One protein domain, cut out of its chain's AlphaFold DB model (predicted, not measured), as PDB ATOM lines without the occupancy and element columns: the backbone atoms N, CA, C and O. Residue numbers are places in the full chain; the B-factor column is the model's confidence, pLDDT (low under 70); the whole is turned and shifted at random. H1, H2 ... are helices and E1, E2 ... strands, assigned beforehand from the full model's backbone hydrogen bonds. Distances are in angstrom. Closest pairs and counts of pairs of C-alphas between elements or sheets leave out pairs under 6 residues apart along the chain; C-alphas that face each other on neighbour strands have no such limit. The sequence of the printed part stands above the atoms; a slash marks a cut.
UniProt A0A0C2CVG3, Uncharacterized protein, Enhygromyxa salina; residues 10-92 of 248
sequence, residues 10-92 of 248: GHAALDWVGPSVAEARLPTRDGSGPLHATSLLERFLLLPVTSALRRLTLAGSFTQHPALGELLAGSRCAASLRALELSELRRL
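This is residues 10 to 92 of the 248 residues of an uncharacterized protein of Enhygromyxa salina (UniProt A0A0C2CVG3). A twisted sheet of four strands forms a wall with the three helices on one side of it and the other side bare. H2 packs on E4, H3 only grazes the sheet, and the longest helix, H1, is set farther off beyond H2, while the hairpin E1 and E2 makes the opposite edge of the wall. The 83 printed residues hold E1, E2, H1, E3, H2, H3, E4 along the chain; the mixed sheet runs E1, E2, E3, E4, and the class is mixed, helices and strands. The whole is compact, with a radius of gyration of the C-alphas of 11.8 A and spans of 32 by 26 by 19 A.

E1, residues 13 to 17, and E2, residues 20 to 26, are an antiparallel hairpin, with N 15 and O 23 at 2.9 A. E2 is parallel to E3, residues 55 to 58, with N 26 and O 57 at 2.8 A. E3 is parallel to E4, residues 83 to 92, with N 58 and O 85 at 2.8 A. E4 bends by 122 degrees at residue 89. H2, residues 60 to 64, is on the sheet over E4 at a height of 5.4 A; their closest C-alphas, of Thr 63 and Leu 89, are 5.0 A apart. H1, residues 34 to 46, is not on the sheet but touches H2, closest at the C-alphas of Pro 34 and Ser 61, 5.1 A. H3, residues 68 to 73, only grazes the sheet. E2, H1, E3 and E3, H2 H3, E4 are strand-helix-strand units, parallel neighbour strands joined through helices, with right-handed crossovers. Every O i to N i+4 pair is within hydrogen-bond range in H2 and H3, and 8 of 9 in H1.

E1 begins at C-alpha 13, (226.942, 87.703, -47.094). H1 is 18.9 A long, and E2 and E4 are 16.3 A each. E4 ends at C-alpha 92, (214.117, 68.346, -46.408).

The C-alphas of Gly 18 and Arg 90, the two farthest apart, are 34.9 A apart. The printed part has no cut and no long link. Its mean pLDDT is 83.9; residues 10 to 11 and 28 to 35, of which 34 to 35 belong to H1, are under 70.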
ATOM      1  N   GLY A  10     232.085  84.425 -40.953       49.09
ATOM      2  CA  GLY A  10     233.224  84.937 -41.735       49.09
ATOM      3  C   GLY A  10     232.980  84.935 -43.249       49.09
ATOM      4  O   GLY A  10     233.553  85.746 -43.975       49.09
ATOM      5  N   HIS A  11     232.089  84.052 -43.709       60.84
ATOM      6  CA  HIS A  11     231.765  83.848 -45.123       60.84
ATOM      7  C   HIS A  11     230.299  84.102 -45.473       60.84
ATOM      8  O   HIS A  11     229.918  83.943 -46.633       60.84
ATOM      9  N   ALA A  12     229.473  84.511 -44.507       73.50
ATOM     10  CA  ALA A  12     228.118  84.908 -44.842       73.50
ATOM     11  C   ALA A  12     228.114  86.274 -45.520       73.50
ATOM     12  O   ALA A  12     228.760  87.215 -45.057       73.50
ATOM     13  N   ALA A  13     227.304  86.402 -46.562       83.19
ATOM     14  CA  ALA A  13     226.942  87.703 -47.094       83.19
ATOM     15  C   ALA A  13     225.605  88.112 -46.474       83.19
ATOM     16  O   ALA A  13     224.586  87.457 -46.701       83.19
ATOM     17  N   LEU A  14     225.624  89.176 -45.671       88.81
ATOM     18  CA  LEU A  14     224.432  89.769 -45.073       88.81
ATOM     19  C   LEU A  14     224.207  91.146 -45.686       88.81
ATOM     20  O   LEU A  14     225.103  91.989 -45.638       88.81
ATOM     21  N   ASP A  15     223.013  91.369 -46.219       89.38
ATOM     22  CA  ASP A  15     222.572  92.687 -46.659       89.38
ATOM     23  C   ASP A  15     221.660  93.306 -45.597       89.38
ATOM     24  O   ASP A  15     220.701  92.674 -45.140       89.38
ATOM     25  N   TRP A  16     221.971  94.532 -45.185       87.62
ATOM     26  CA  TRP A  16     221.326  95.209 -44.063       87.62
ATOM     27  C   TRP A  16     220.479  96.379 -44.548       87.62
ATOM     28  O   TRP A  16     220.927  97.226 -45.315       87.62
ATOM     29  N   VAL A  17     219.262  96.477 -44.019       85.25
ATOM     30  CA  VAL A  17     218.369  97.619 -44.221       85.25
ATOM     31  C   VAL A  17     217.993  98.165 -42.848       85.25
ATOM     32  O   VAL A  17     217.134  97.626 -42.144       85.25
ATOM     33  N   GLY A  18     218.684  99.232 -42.443       87.56
ATOM     34  CA  GLY A  18     218.576  99.781 -41.092       87.56
ATOM     35  C   GLY A  18     219.019  98.755 -40.035       87.56
ATOM     36  O   GLY A  18     220.102  98.187 -40.172       87.56
ATOM     37  N   PRO A  19     218.217  98.490 -38.983       85.88
ATOM     38  CA  PRO A  19     218.576  97.541 -37.927       85.88
ATOM     39  C   PRO A  19     218.311  96.072 -38.297       85.88
ATOM     40  O   PRO A  19     218.508  95.192 -37.463       85.88
ATOM     41  N   SER A  20     217.798  95.797 -39.498       88.38
ATOM     42  CA  SER A  20     217.371  94.458 -39.907       88.38
ATOM     43  C   SER A  20     218.215  93.912 -41.048       88.38
ATOM     44  O   SER A  20     218.685  94.661 -41.904       88.38
ATOM     45  N   VAL A  21     218.346  92.591 -41.092       87.75
ATOM     46  CA  VAL A  21     218.918  91.874 -42.230       87.75
ATOM     47  C   VAL A  21     217.815  91.678 -43.267       87.75
ATOM     48  O   VAL A  21     216.762  91.120 -42.960       87.75
ATOM     49  N   ALA A  22     218.039  92.148 -44.491       91.00
ATOM     50  CA  ALA A  22     217.115  91.990 -45.612       91.00
ATOM     51  C   ALA A  22     217.421  90.731 -46.434       91.00
ATOM     52  O   ALA A  22     216.490  90.028 -46.840       91.00
ATOM     53  N   GLU A  23     218.704  90.414 -46.624       93.69
ATOM     54  CA  GLU A  23     219.159  89.188 -47.282       93.69
ATOM     55  C   GLU A  23     220.275  88.516 -46.487       93.69
ATOM     56  O   GLU A  23     221.151  89.181 -45.934       93.69
ATOM     57  N   ALA A  24     220.262  87.187 -46.467       90.94
ATOM     58  CA  ALA A  24     221.299  86.385 -45.844       90.94
ATOM     59  C   ALA A  24     221.692  85.240 -46.771       90.94
ATOM     60  O   ALA A  24     220.854  84.441 -47.190       90.94
ATOM     61  N   ARG A  25     222.984  85.151 -47.075       90.50
ATOM     62  CA  ARG A  25     223.577  84.033 -47.806       90.50
ATOM     63  C   ARG A  25     224.598  83.385 -46.897       90.50
ATOM     64  O   ARG A  25     225.580  84.027 -46.534       90.50
ATOM     65  N   LEU A  26     224.349  82.135 -46.531       86.75
ATOM     66  CA  LEU A  26     225.185  81.339 -45.643       86.75
ATOM     67  C   LEU A  26     225.812  80.195 -46.459       86.75
ATOM     68  O   LEU A  26     225.301  79.073 -46.438       86.75
ATOM     69  N   PRO A  27     226.873  80.466 -47.244       76.38
ATOM     70  CA  PRO A  27     227.612  79.409 -47.915       76.38
ATOM     71  C   PRO A  27     228.465  78.653 -46.894       76.38
ATOM     72  O   PRO A  27     229.060  79.259 -46.002       76.38
ATOM     73  N   THR A  28     228.611  77.341 -47.050       65.25
ATOM     74  CA  THR A  28     229.658  76.604 -46.335       65.25
ATOM     75  C   THR A  28     230.897  76.463 -47.193       65.25
ATOM     76  O   THR A  28     230.882  75.792 -48.221       65.25
ATOM     77  N   ARG A  29     231.989  77.070 -46.730       52.59
ATOM     78  CA  ARG A  29     233.362  76.708 -47.109       52.59
ATOM     79  C   ARG A  29     234.210  76.276 -45.910       52.59
ATOM     80  O   ARG A  29     235.390  75.994 -46.080       52.59
ATOM     81  N   ASP A  30     233.622  76.204 -44.716       52.94
ATOM     82  CA  ASP A  30     234.388  75.998 -43.490       52.94
ATOM     83  C   ASP A  30     234.562  74.519 -43.142       52.94
ATOM     84  O   ASP A  30     233.599  73.761 -43.038       52.94
ATOM     85  N   GLY A  31     235.811  74.137 -42.861       52.53
ATOM     86  CA  GLY A  31     236.194  72.842 -42.285       52.53
ATOM     87  C   GLY A  31     235.791  72.657 -40.813       52.53
ATOM     88  O   GLY A  31     236.336  71.785 -40.145       52.53
ATOM     89  N   SER A  32     234.865  73.472 -40.289       56.47
ATOM     90  CA  SER A  32     234.395  73.450 -38.892       56.47
ATOM     91  C   SER A  32     233.384  72.333 -38.588       56.47
ATOM     92  O   SER A  32     233.060  72.091 -37.426       56.47
ATOM     93  N   GLY A  33     232.923  71.616 -39.617       56.16
ATOM     94  CA  GLY A  33     232.051  70.449 -39.490       56.16
ATOM     95  C   GLY A  33     230.564  70.774 -39.228       56.16
ATOM     96  O   GLY A  33     230.201  71.894 -38.860       56.16
ATOM     97  N   PRO A  34     229.668  69.786 -39.408       58.62
ATOM     98  CA  PRO A  34     228.213  69.992 -39.445       58.62
ATOM     99  C   PRO A  34     227.590  70.385 -38.094       58.62
ATOM    100  O   PRO A  34     226.646  71.173 -38.049       58.62
ATOM    101  N   LEU A  35     228.128  69.897 -36.972       59.06
ATOM    102  CA  LEU A  35     227.609  70.208 -35.629       59.06
ATOM    103  C   LEU A  35     227.763  71.690 -35.261       59.06
ATOM    104  O   LEU A  35     226.936  72.247 -34.545       59.06
ATOM    105  N   HIS A  36     228.802  72.356 -35.765       71.25
ATOM    106  CA  HIS A  36     228.956  73.783 -35.520       71.25
ATOM    107  C   HIS A  36     227.958  74.592 -36.358       71.25
ATOM    108  O   HIS A  36     227.262  75.451 -35.817       71.25
ATOM    109  N   ALA A  37     227.816  74.252 -37.645       72.69
ATOM    110  CA  ALA A  37     226.887  74.896 -38.576       72.69
ATOM    111  C   ALA A  37     225.427  74.862 -38.093       72.69
ATOM    112  O   ALA A  37     224.720  75.866 -38.194       72.69
ATOM    113  N   THR A  38     224.992  73.739 -37.513       76.69
ATOM    114  CA  THR A  38     223.621  73.580 -36.999       76.69
ATOM    115  C   THR A  38     223.306  74.560 -35.870       76.69
ATOM    116  O   THR A  38     222.400  75.383 -36.005       76.69
ATOM    117  N   SER A  39     224.132  74.576 -34.820       79.94
ATOM    118  CA  SER A  39     223.960  75.484 -33.674       79.94
ATOM    119  C   SER A  39     223.973  76.974 -34.054       79.94
ATOM    120  O   SER A  39     223.352  77.809 -33.396       79.94
ATOM    121  N   LEU A  40     224.688  77.332 -35.122       81.69
ATOM    122  CA  LEU A  40     224.769  78.706 -35.613       81.69
ATOM    123  C   LEU A  40     223.517  79.114 -36.373       81.69
ATOM    124  O   LEU A  40     223.051  80.238 -36.198       81.69
ATOM    125  N   LEU A  41     222.984  78.215 -37.203       86.88
ATOM    126  CA  LEU A  41     221.755  78.463 -37.942       86.88
ATOM    127  C   LEU A  41     220.591  78.701 -36.983       86.88
ATOM    128  O   LEU A  41     219.880  79.692 -37.130       86.88
ATOM    129  N   GLU A  42     220.450  77.850 -35.966       88.81
ATOM    130  CA  GLU A  42     219.444  78.010 -34.914       88.81
ATOM    131  C   GLU A  42     219.546  79.389 -34.256       88.81
ATOM    132  O   GLU A  42     218.580  80.153 -34.221       88.81
ATOM    133  N   ARG A  43     220.749  79.760 -33.796       87.12
ATOM    134  CA  ARG A  43     220.987  81.064 -33.165       87.12
ATOM    135  C   ARG A  43     220.667  82.217 -34.106       87.12
ATOM    136  O   ARG A  43     220.032  83.173 -33.674       87.12
ATOM    137  N   PHE A  44     221.089  82.130 -35.366       88.44
ATOM    138  CA  PHE A  44     220.847  83.159 -36.373       88.44
ATOM    139  C   PHE A  44     219.348  83.367 -36.621       88.44
ATOM    140  O   PHE A  44     218.874  84.502 -36.554       88.44
ATOM    141  N   LEU A  45     218.588  82.289 -36.840       90.19
ATOM    142  CA  LEU A  45     217.145  82.345 -37.105       90.19
ATOM    143  C   LEU A  45     216.334  82.887 -35.912       90.19
ATOM    144  O   LEU A  45     215.244  83.429 -36.110       90.19
ATOM    145  N   LEU A  46     216.877  82.801 -34.694       88.62
ATOM    146  CA  LEU A  46     216.281  83.366 -33.481       88.62
ATOM    147  C   LEU A  46     216.573  84.862 -33.272       88.62
ATOM    148  O   LEU A  46     215.887  85.504 -32.469       88.62
ATOM    149  N   LEU A  47     217.560  85.441 -33.967       88.69
ATOM    150  CA  LEU A  47     217.917  86.848 -33.774       88.69
ATOM    151  C   LEU A  47     216.767  87.776 -34.207       88.69
ATOM    152  O   LEU A  47     216.227  87.621 -35.299       88.69
ATOM    153  N   PRO A  48     216.428  88.828 -33.439       87.19
ATOM    154  CA  PRO A  48     215.383  89.780 -33.833       87.19
ATOM    155  C   PRO A  48     215.630  90.451 -35.193       87.19
ATOM    156  O   PRO A  48     214.677  90.769 -35.907       87.19
ATOM    157  N   VAL A  49     216.902  90.626 -35.571       86.75
ATOM    158  CA  VAL A  49     217.311  91.269 -36.830       86.75
ATOM    159  C   VAL A  49     216.905  90.474 -38.074       86.75
ATOM    160  O   VAL A  49     216.882  91.047 -39.159       86.75
ATOM    161  N   THR A  50     216.558  89.187 -37.942       90.06
ATOM    162  CA  THR A  50     216.091  88.362 -39.068       90.06
ATOM    163  C   THR A  50     214.594  88.502 -39.327       90.06
ATOM    164  O   THR A  50     214.127  88.075 -40.372       90.06
ATOM    165  N   SER A  51     213.822  89.159 -38.458       89.75
ATOM    166  CA  SER A  51     212.361  89.289 -38.626       89.75
ATOM    167  C   SER A  51     211.914  89.974 -39.927       89.75
ATOM    168  O   SER A  51     210.780  89.789 -40.360       89.75
ATOM    169  N   ALA A  52     212.790  90.764 -40.557       90.88
ATOM    170  CA  ALA A  52     212.527  91.410 -41.843       90.88
ATOM    171  C   ALA A  52     213.214  90.717 -43.035       90.88
ATOM    172  O   ALA A  52     213.170  91.252 -44.147       90.88
ATOM    173  N   LEU A  53     213.834  89.553 -42.820       94.31
ATOM    174  CA  LEU A  53     214.580  88.820 -43.835       94.31
ATOM    175  C   LEU A  53     213.653  88.408 -44.981       94.31
ATOM    176  O   LEU A  53     212.600  87.799 -44.776       94.31
ATOM    177  N   ARG A  54     214.046  88.757 -46.206       95.69
ATOM    178  CA  ARG A  54     213.276  88.511 -47.433       95.69
ATOM    179  C   ARG A  54     213.889  87.412 -48.284       95.69
ATOM    180  O   ARG A  54     213.140  86.726 -48.973       95.69
ATOM    181  N   ARG A  55     215.212  87.249 -48.253       96.56
ATOM    182  CA  ARG A  55     215.930  86.210 -48.999       96.56
ATOM    183  C   ARG A  55     216.877  85.456 -48.078       96.56
ATOM    184  O   ARG A  55     217.697  86.081 -47.407       96.56
ATOM    185  N   LEU A  56     216.769  84.132 -48.084       95.31
ATOM    186  CA  LEU A  56     217.675  83.236 -47.375       95.31
ATOM    187  C   LEU A  56     218.249  82.210 -48.352       95.31
ATOM    188  O   LEU A  56     217.494  81.479 -48.991       95.31
ATOM    189  N   THR A  57     219.576  82.144 -48.428       94.00
ATOM    190  CA  THR A  57     220.302  81.115 -49.179       94.00
ATOM    191  C   THR A  57     221.155  80.300 -48.213       94.00
ATOM    192  O   THR A  57     222.012  80.869 -47.532       94.00
ATOM    193  N   LEU A  58     220.944  78.983 -48.168       91.19
ATOM    194  CA  LEU A  58     221.727  78.027 -47.379       91.19
ATOM    195  C   LEU A  58     222.396  76.998 -48.300       91.19
ATOM    196  O   LEU A  58     221.788  76.512 -49.258       91.19
ATOM    197  N   ALA A  59     223.635  76.634 -47.981       86.69
ATOM    198  CA  ALA A  59     224.385  75.605 -48.697       86.69
ATOM    199  C   ALA A  59     225.166  74.690 -47.743       86.69
ATOM    200  O   ALA A  59     225.423  75.051 -46.588       86.69
ATOM    201  N   GLY A  60     225.534  73.513 -48.260       82.19
ATOM    202  CA  GLY A  60     226.360  72.478 -47.631       82.19
ATOM    203  C   GLY A  60     226.024  72.179 -46.167       82.19
ATOM    204  O   GLY A  60     224.968  71.640 -45.866       82.19
ATOM    205  N   SER A  61     226.913  72.470 -45.215       82.12
ATOM    206  CA  SER A  61     226.696  72.059 -43.809       82.12
ATOM    207  C   SER A  61     225.450  72.681 -43.156       82.12
ATOM    208  O   SER A  61     224.891  72.079 -42.243       82.12
ATOM    209  N   PHE A  62     224.970  73.845 -43.615       82.38
ATOM    210  CA  PHE A  62     223.738  74.454 -43.087       82.38
ATOM    211  C   PHE A  62     222.470  73.730 -43.553       82.38
ATOM    212  O   PHE A  62     221.453  73.772 -42.864       82.38
ATOM    213  N   THR A  63     222.523  73.043 -44.696       85.31
ATOM    214  CA  THR A  63     221.397  72.270 -45.239       85.31
ATOM    215  C   THR A  63     221.356  70.831 -44.721       85.31
ATOM    216  O   THR A  63     220.412  70.100 -45.004       85.31
ATOM    217  N   GLN A  64     222.340  70.430 -43.907       84.00
ATOM    218  CA  GLN A  64     222.400  69.125 -43.238       84.00
ATOM    219  C   GLN A  64     221.705  69.112 -41.868       84.00
ATOM    220  O   GLN A  64     221.752  68.100 -41.168       84.00
ATOM    221  N   HIS A  65     221.075  70.218 -41.463       85.06
ATOM    222  CA  HIS A  65     220.357  70.280 -40.198       85.06
ATOM    223  C   HIS A  65     219.169  69.296 -40.202       85.06
ATOM    224  O   HIS A  65     218.290  69.432 -41.053       85.06
ATOM    225  N   PRO A  66     219.077  68.341 -39.253       83.56
ATOM    226  CA  PRO A  66     218.041  67.302 -39.282       83.56
ATOM    227  C   PRO A  66     216.620  67.874 -39.173       83.56
ATOM    228  O   PRO A  66     215.717  67.415 -39.859       83.56
ATOM    229  N   ALA A  67     216.443  68.925 -38.368       87.56
ATOM    230  CA  ALA A  67     215.181  69.654 -38.212       87.56
ATOM    231  C   ALA A  67     215.116  70.962 -39.035       87.56
ATOM    232  O   ALA A  67     214.493  71.931 -38.609       87.56
ATOM    233  N   LEU A  68     215.802  71.047 -40.188       89.62
ATOM    234  CA  LEU A  68     215.870  72.296 -40.968       89.62
ATOM    235  C   LEU A  68     214.482  72.865 -41.296       89.62
ATOM    236  O   LEU A  68     214.271  74.071 -41.192       89.62
ATOM    237  N   GLY A  69     213.545  72.002 -41.693       88.56
ATOM    238  CA  GLY A  69     212.200  72.427 -42.063       88.56
ATOM    239  C   GLY A  69     211.432  73.056 -40.902       88.56
ATOM    240  O   GLY A  69     210.886  74.149 -41.052       88.56
ATOM    241  N   GLU A  70     211.467  72.418 -39.731       89.69
ATOM    242  CA  GLU A  70     210.846  72.921 -38.499       89.69
ATOM    243  C   GLU A  70     211.481  74.240 -38.047       89.69
ATOM    244  O   GLU A  70     210.774  75.185 -37.698       89.69
ATOM    245  N   LEU A  71     212.811  74.348 -38.125       91.06
ATOM    246  CA  LEU A  71     213.522  75.582 -37.792       91.06
ATOM    247  C   LEU A  71     213.145  76.741 -38.711       91.06
ATOM    248  O   LEU A  71     212.949  77.859 -38.237       91.06
ATOM    249  N   LEU A  72     213.043  76.497 -40.020       91.62
ATOM    250  CA  LEU A  72     212.630  77.523 -40.974       91.62
ATOM    251  C   LEU A  72     211.181  77.950 -40.723       91.62
ATOM    252  O   LEU A  72     210.914  79.152 -40.696       91.62
ATOM    253  N   ALA A  73     210.277  76.999 -40.481       88.88
ATOM    254  CA  ALA A  73     208.871  77.270 -40.189       88.88
ATOM    255  C   ALA A  73     208.674  78.031 -38.864       88.88
ATOM    256  O   ALA A  73     207.875  78.962 -38.803       88.88
ATOM    257  N   GLY A  74     209.440  77.688 -37.823       88.75
ATOM    258  CA  GLY A  74     209.410  78.348 -36.512       88.75
ATOM    259  C   GLY A  74     210.242  79.634 -36.416       88.75
ATOM    260  O   GLY A  74     210.261  80.286 -35.369       88.75
ATOM    261  N   SER A  75     210.956  80.012 -37.479       90.62
ATOM    262  CA  SER A  75     211.838  81.180 -37.467       90.62
ATOM    263  C   SER A  75     211.068  82.504 -37.463       90.62
ATOM    264  O   SER A  75     209.981  82.637 -38.028       90.62
ATOM    265  N   ARG A  76     211.693  83.558 -36.918       88.50
ATOM    266  CA  ARG A  76     211.130  84.922 -36.950       88.50
ATOM    267  C   ARG A  76     210.965  85.471 -38.370       88.50
ATOM    268  O   ARG A  76     210.177  86.391 -38.571       88.50
ATOM    269  N   CYS A  77     211.714  84.939 -39.336       90.69
ATOM    270  CA  CYS A  77     211.659  85.361 -40.731       90.69
ATOM    271  C   CYS A  77     210.617  84.628 -41.583       90.69
ATOM    272  O   CYS A  77     210.387  85.056 -42.712       90.69
ATOM    273  N   ALA A  78     209.979  83.558 -41.093       90.94
ATOM    274  CA  ALA A  78     209.087  82.719 -41.903       90.94
ATOM    275  C   ALA A  78     207.995  83.533 -42.626       90.94
ATOM    276  O   ALA A  78     207.800  83.405 -43.835       90.94
ATOM    277  N   ALA A  79     207.353  84.462 -41.909       89.94
ATOM    278  CA  ALA A  79     206.292  85.311 -42.449       89.94
ATOM    279  C   ALA A  79     206.793  86.424 -43.393       89.94
ATOM    280  O   ALA A  79     206.018  86.958 -44.190       89.94
ATOM    281  N   SER A  80     208.066  86.825 -43.312       92.31
ATOM    282  CA  SER A  80     208.649  87.877 -44.160       92.31
ATOM    283  C   SER A  80     209.361  87.334 -45.394       92.31
ATOM    284  O   SER A  80     209.546  88.089 -46.359       92.31
ATOM    285  N   LEU A  81     209.742  86.056 -45.365       95.25
ATOM    286  CA  LEU A  81     210.549  85.408 -46.385       95.25
ATOM    287  C   LEU A  81     209.821  85.393 -47.732       95.25
ATOM    288  O   LEU A  81     208.654  85.024 -47.840       95.25
ATOM    289  N   ARG A  82     210.526  85.832 -48.775       96.69
ATOM    290  CA  ARG A  82     210.038  85.914 -50.159       96.69
ATOM    291  C   ARG A  82     210.790  84.978 -51.091       96.69
ATOM    292  O   ARG A  82     210.205  84.539 -52.075       96.69
ATOM    293  N   ALA A  83     212.051  84.690 -50.794       96.50
ATOM    294  CA  ALA A  83     212.874  83.769 -51.556       96.50
ATOM    295  C   ALA A  83     213.662  82.854 -50.614       96.50
ATOM    296  O   ALA A  83     214.327  83.340 -49.693       96.50
ATOM    297  N   LEU A  84     213.595  81.548 -50.864       95.50
ATOM    298  CA  LEU A  84     214.348  80.527 -50.142       95.50
ATOM    299  C   LEU A  84     215.129  79.672 -51.137       95.50
ATOM    300  O   LEU A  84     214.548  79.097 -52.056       95.50
ATOM    301  N   GLU A  85     216.437  79.581 -50.934       95.12
ATOM    302  CA  GLU A  85     217.327  78.753 -51.739       95.12
ATOM    303  C   GLU A  85     218.112  77.803 -50.836       95.12
ATOM    304  O   GLU A  85     218.870  78.241 -49.971       95.12
ATOM    305  N   LEU A  86     217.921  76.501 -51.034       93.00
ATOM    306  CA  LEU A  86     218.588  75.439 -50.289       93.00
ATOM    307  C   LEU A  86     219.346  74.554 -51.274       93.00
ATOM    308  O   LEU A  86     218.748  73.996 -52.193       93.00
ATOM    309  N   SER A  87     220.657  74.434 -51.081       89.31
ATOM    310  CA  SER A  87     221.539  73.659 -51.957       89.31
ATOM    311  C   SER A  87     222.336  72.601 -51.205       89.31
ATOM    312  O   SER A  87     222.568  72.726 -50.001       89.31
ATOM    313  N   GLU A  88     222.737  71.546 -51.923       83.62
ATOM    314  CA  GLU A  88     223.443  70.382 -51.356       83.62
ATOM    315  C   GLU A  88     222.665  69.718 -50.208       83.62
ATOM    316  O   GLU A  88     223.233  69.149 -49.274       83.62
ATOM    317  N   LEU A  89     221.340  69.821 -50.264       84.06
ATOM    318  CA  LEU A  89     220.463  69.323 -49.228       84.06
ATOM    319  C   LEU A  89     220.390  67.795 -49.329       84.06
ATOM    320  O   LEU A  89     220.143  67.235 -50.392       84.06
ATOM    321  N   ARG A  90     220.596  67.096 -48.211       79.50
ATOM    322  CA  ARG A  90     220.383  65.641 -48.177       79.50
ATOM    323  C   ARG A  90     218.901  65.314 -48.115       79.50
ATOM    324  O   ARG A  90     218.397  64.587 -48.952       79.50
ATOM    325  N   ARG A  91     218.203  65.878 -47.138       80.44
ATOM    326  CA  ARG A  91     216.769  65.684 -46.969       80.44
ATOM    327  C   ARG A  91     216.139  66.958 -46.445       80.44
ATOM    328  O   ARG A  91     216.726  67.631 -45.600       80.44
ATOM    329  N   LEU A  92     214.949  67.274 -46.936       83.94
ATOM    330  CA  LEU A  92     214.117  68.346 -46.408       83.94
ATOM    331  C   LEU A  92     212.713  67.806 -46.264       83.94
ATOM    332  O   LEU A  92     212.111  67.374 -47.244       83.94
TER     333      LEU A  92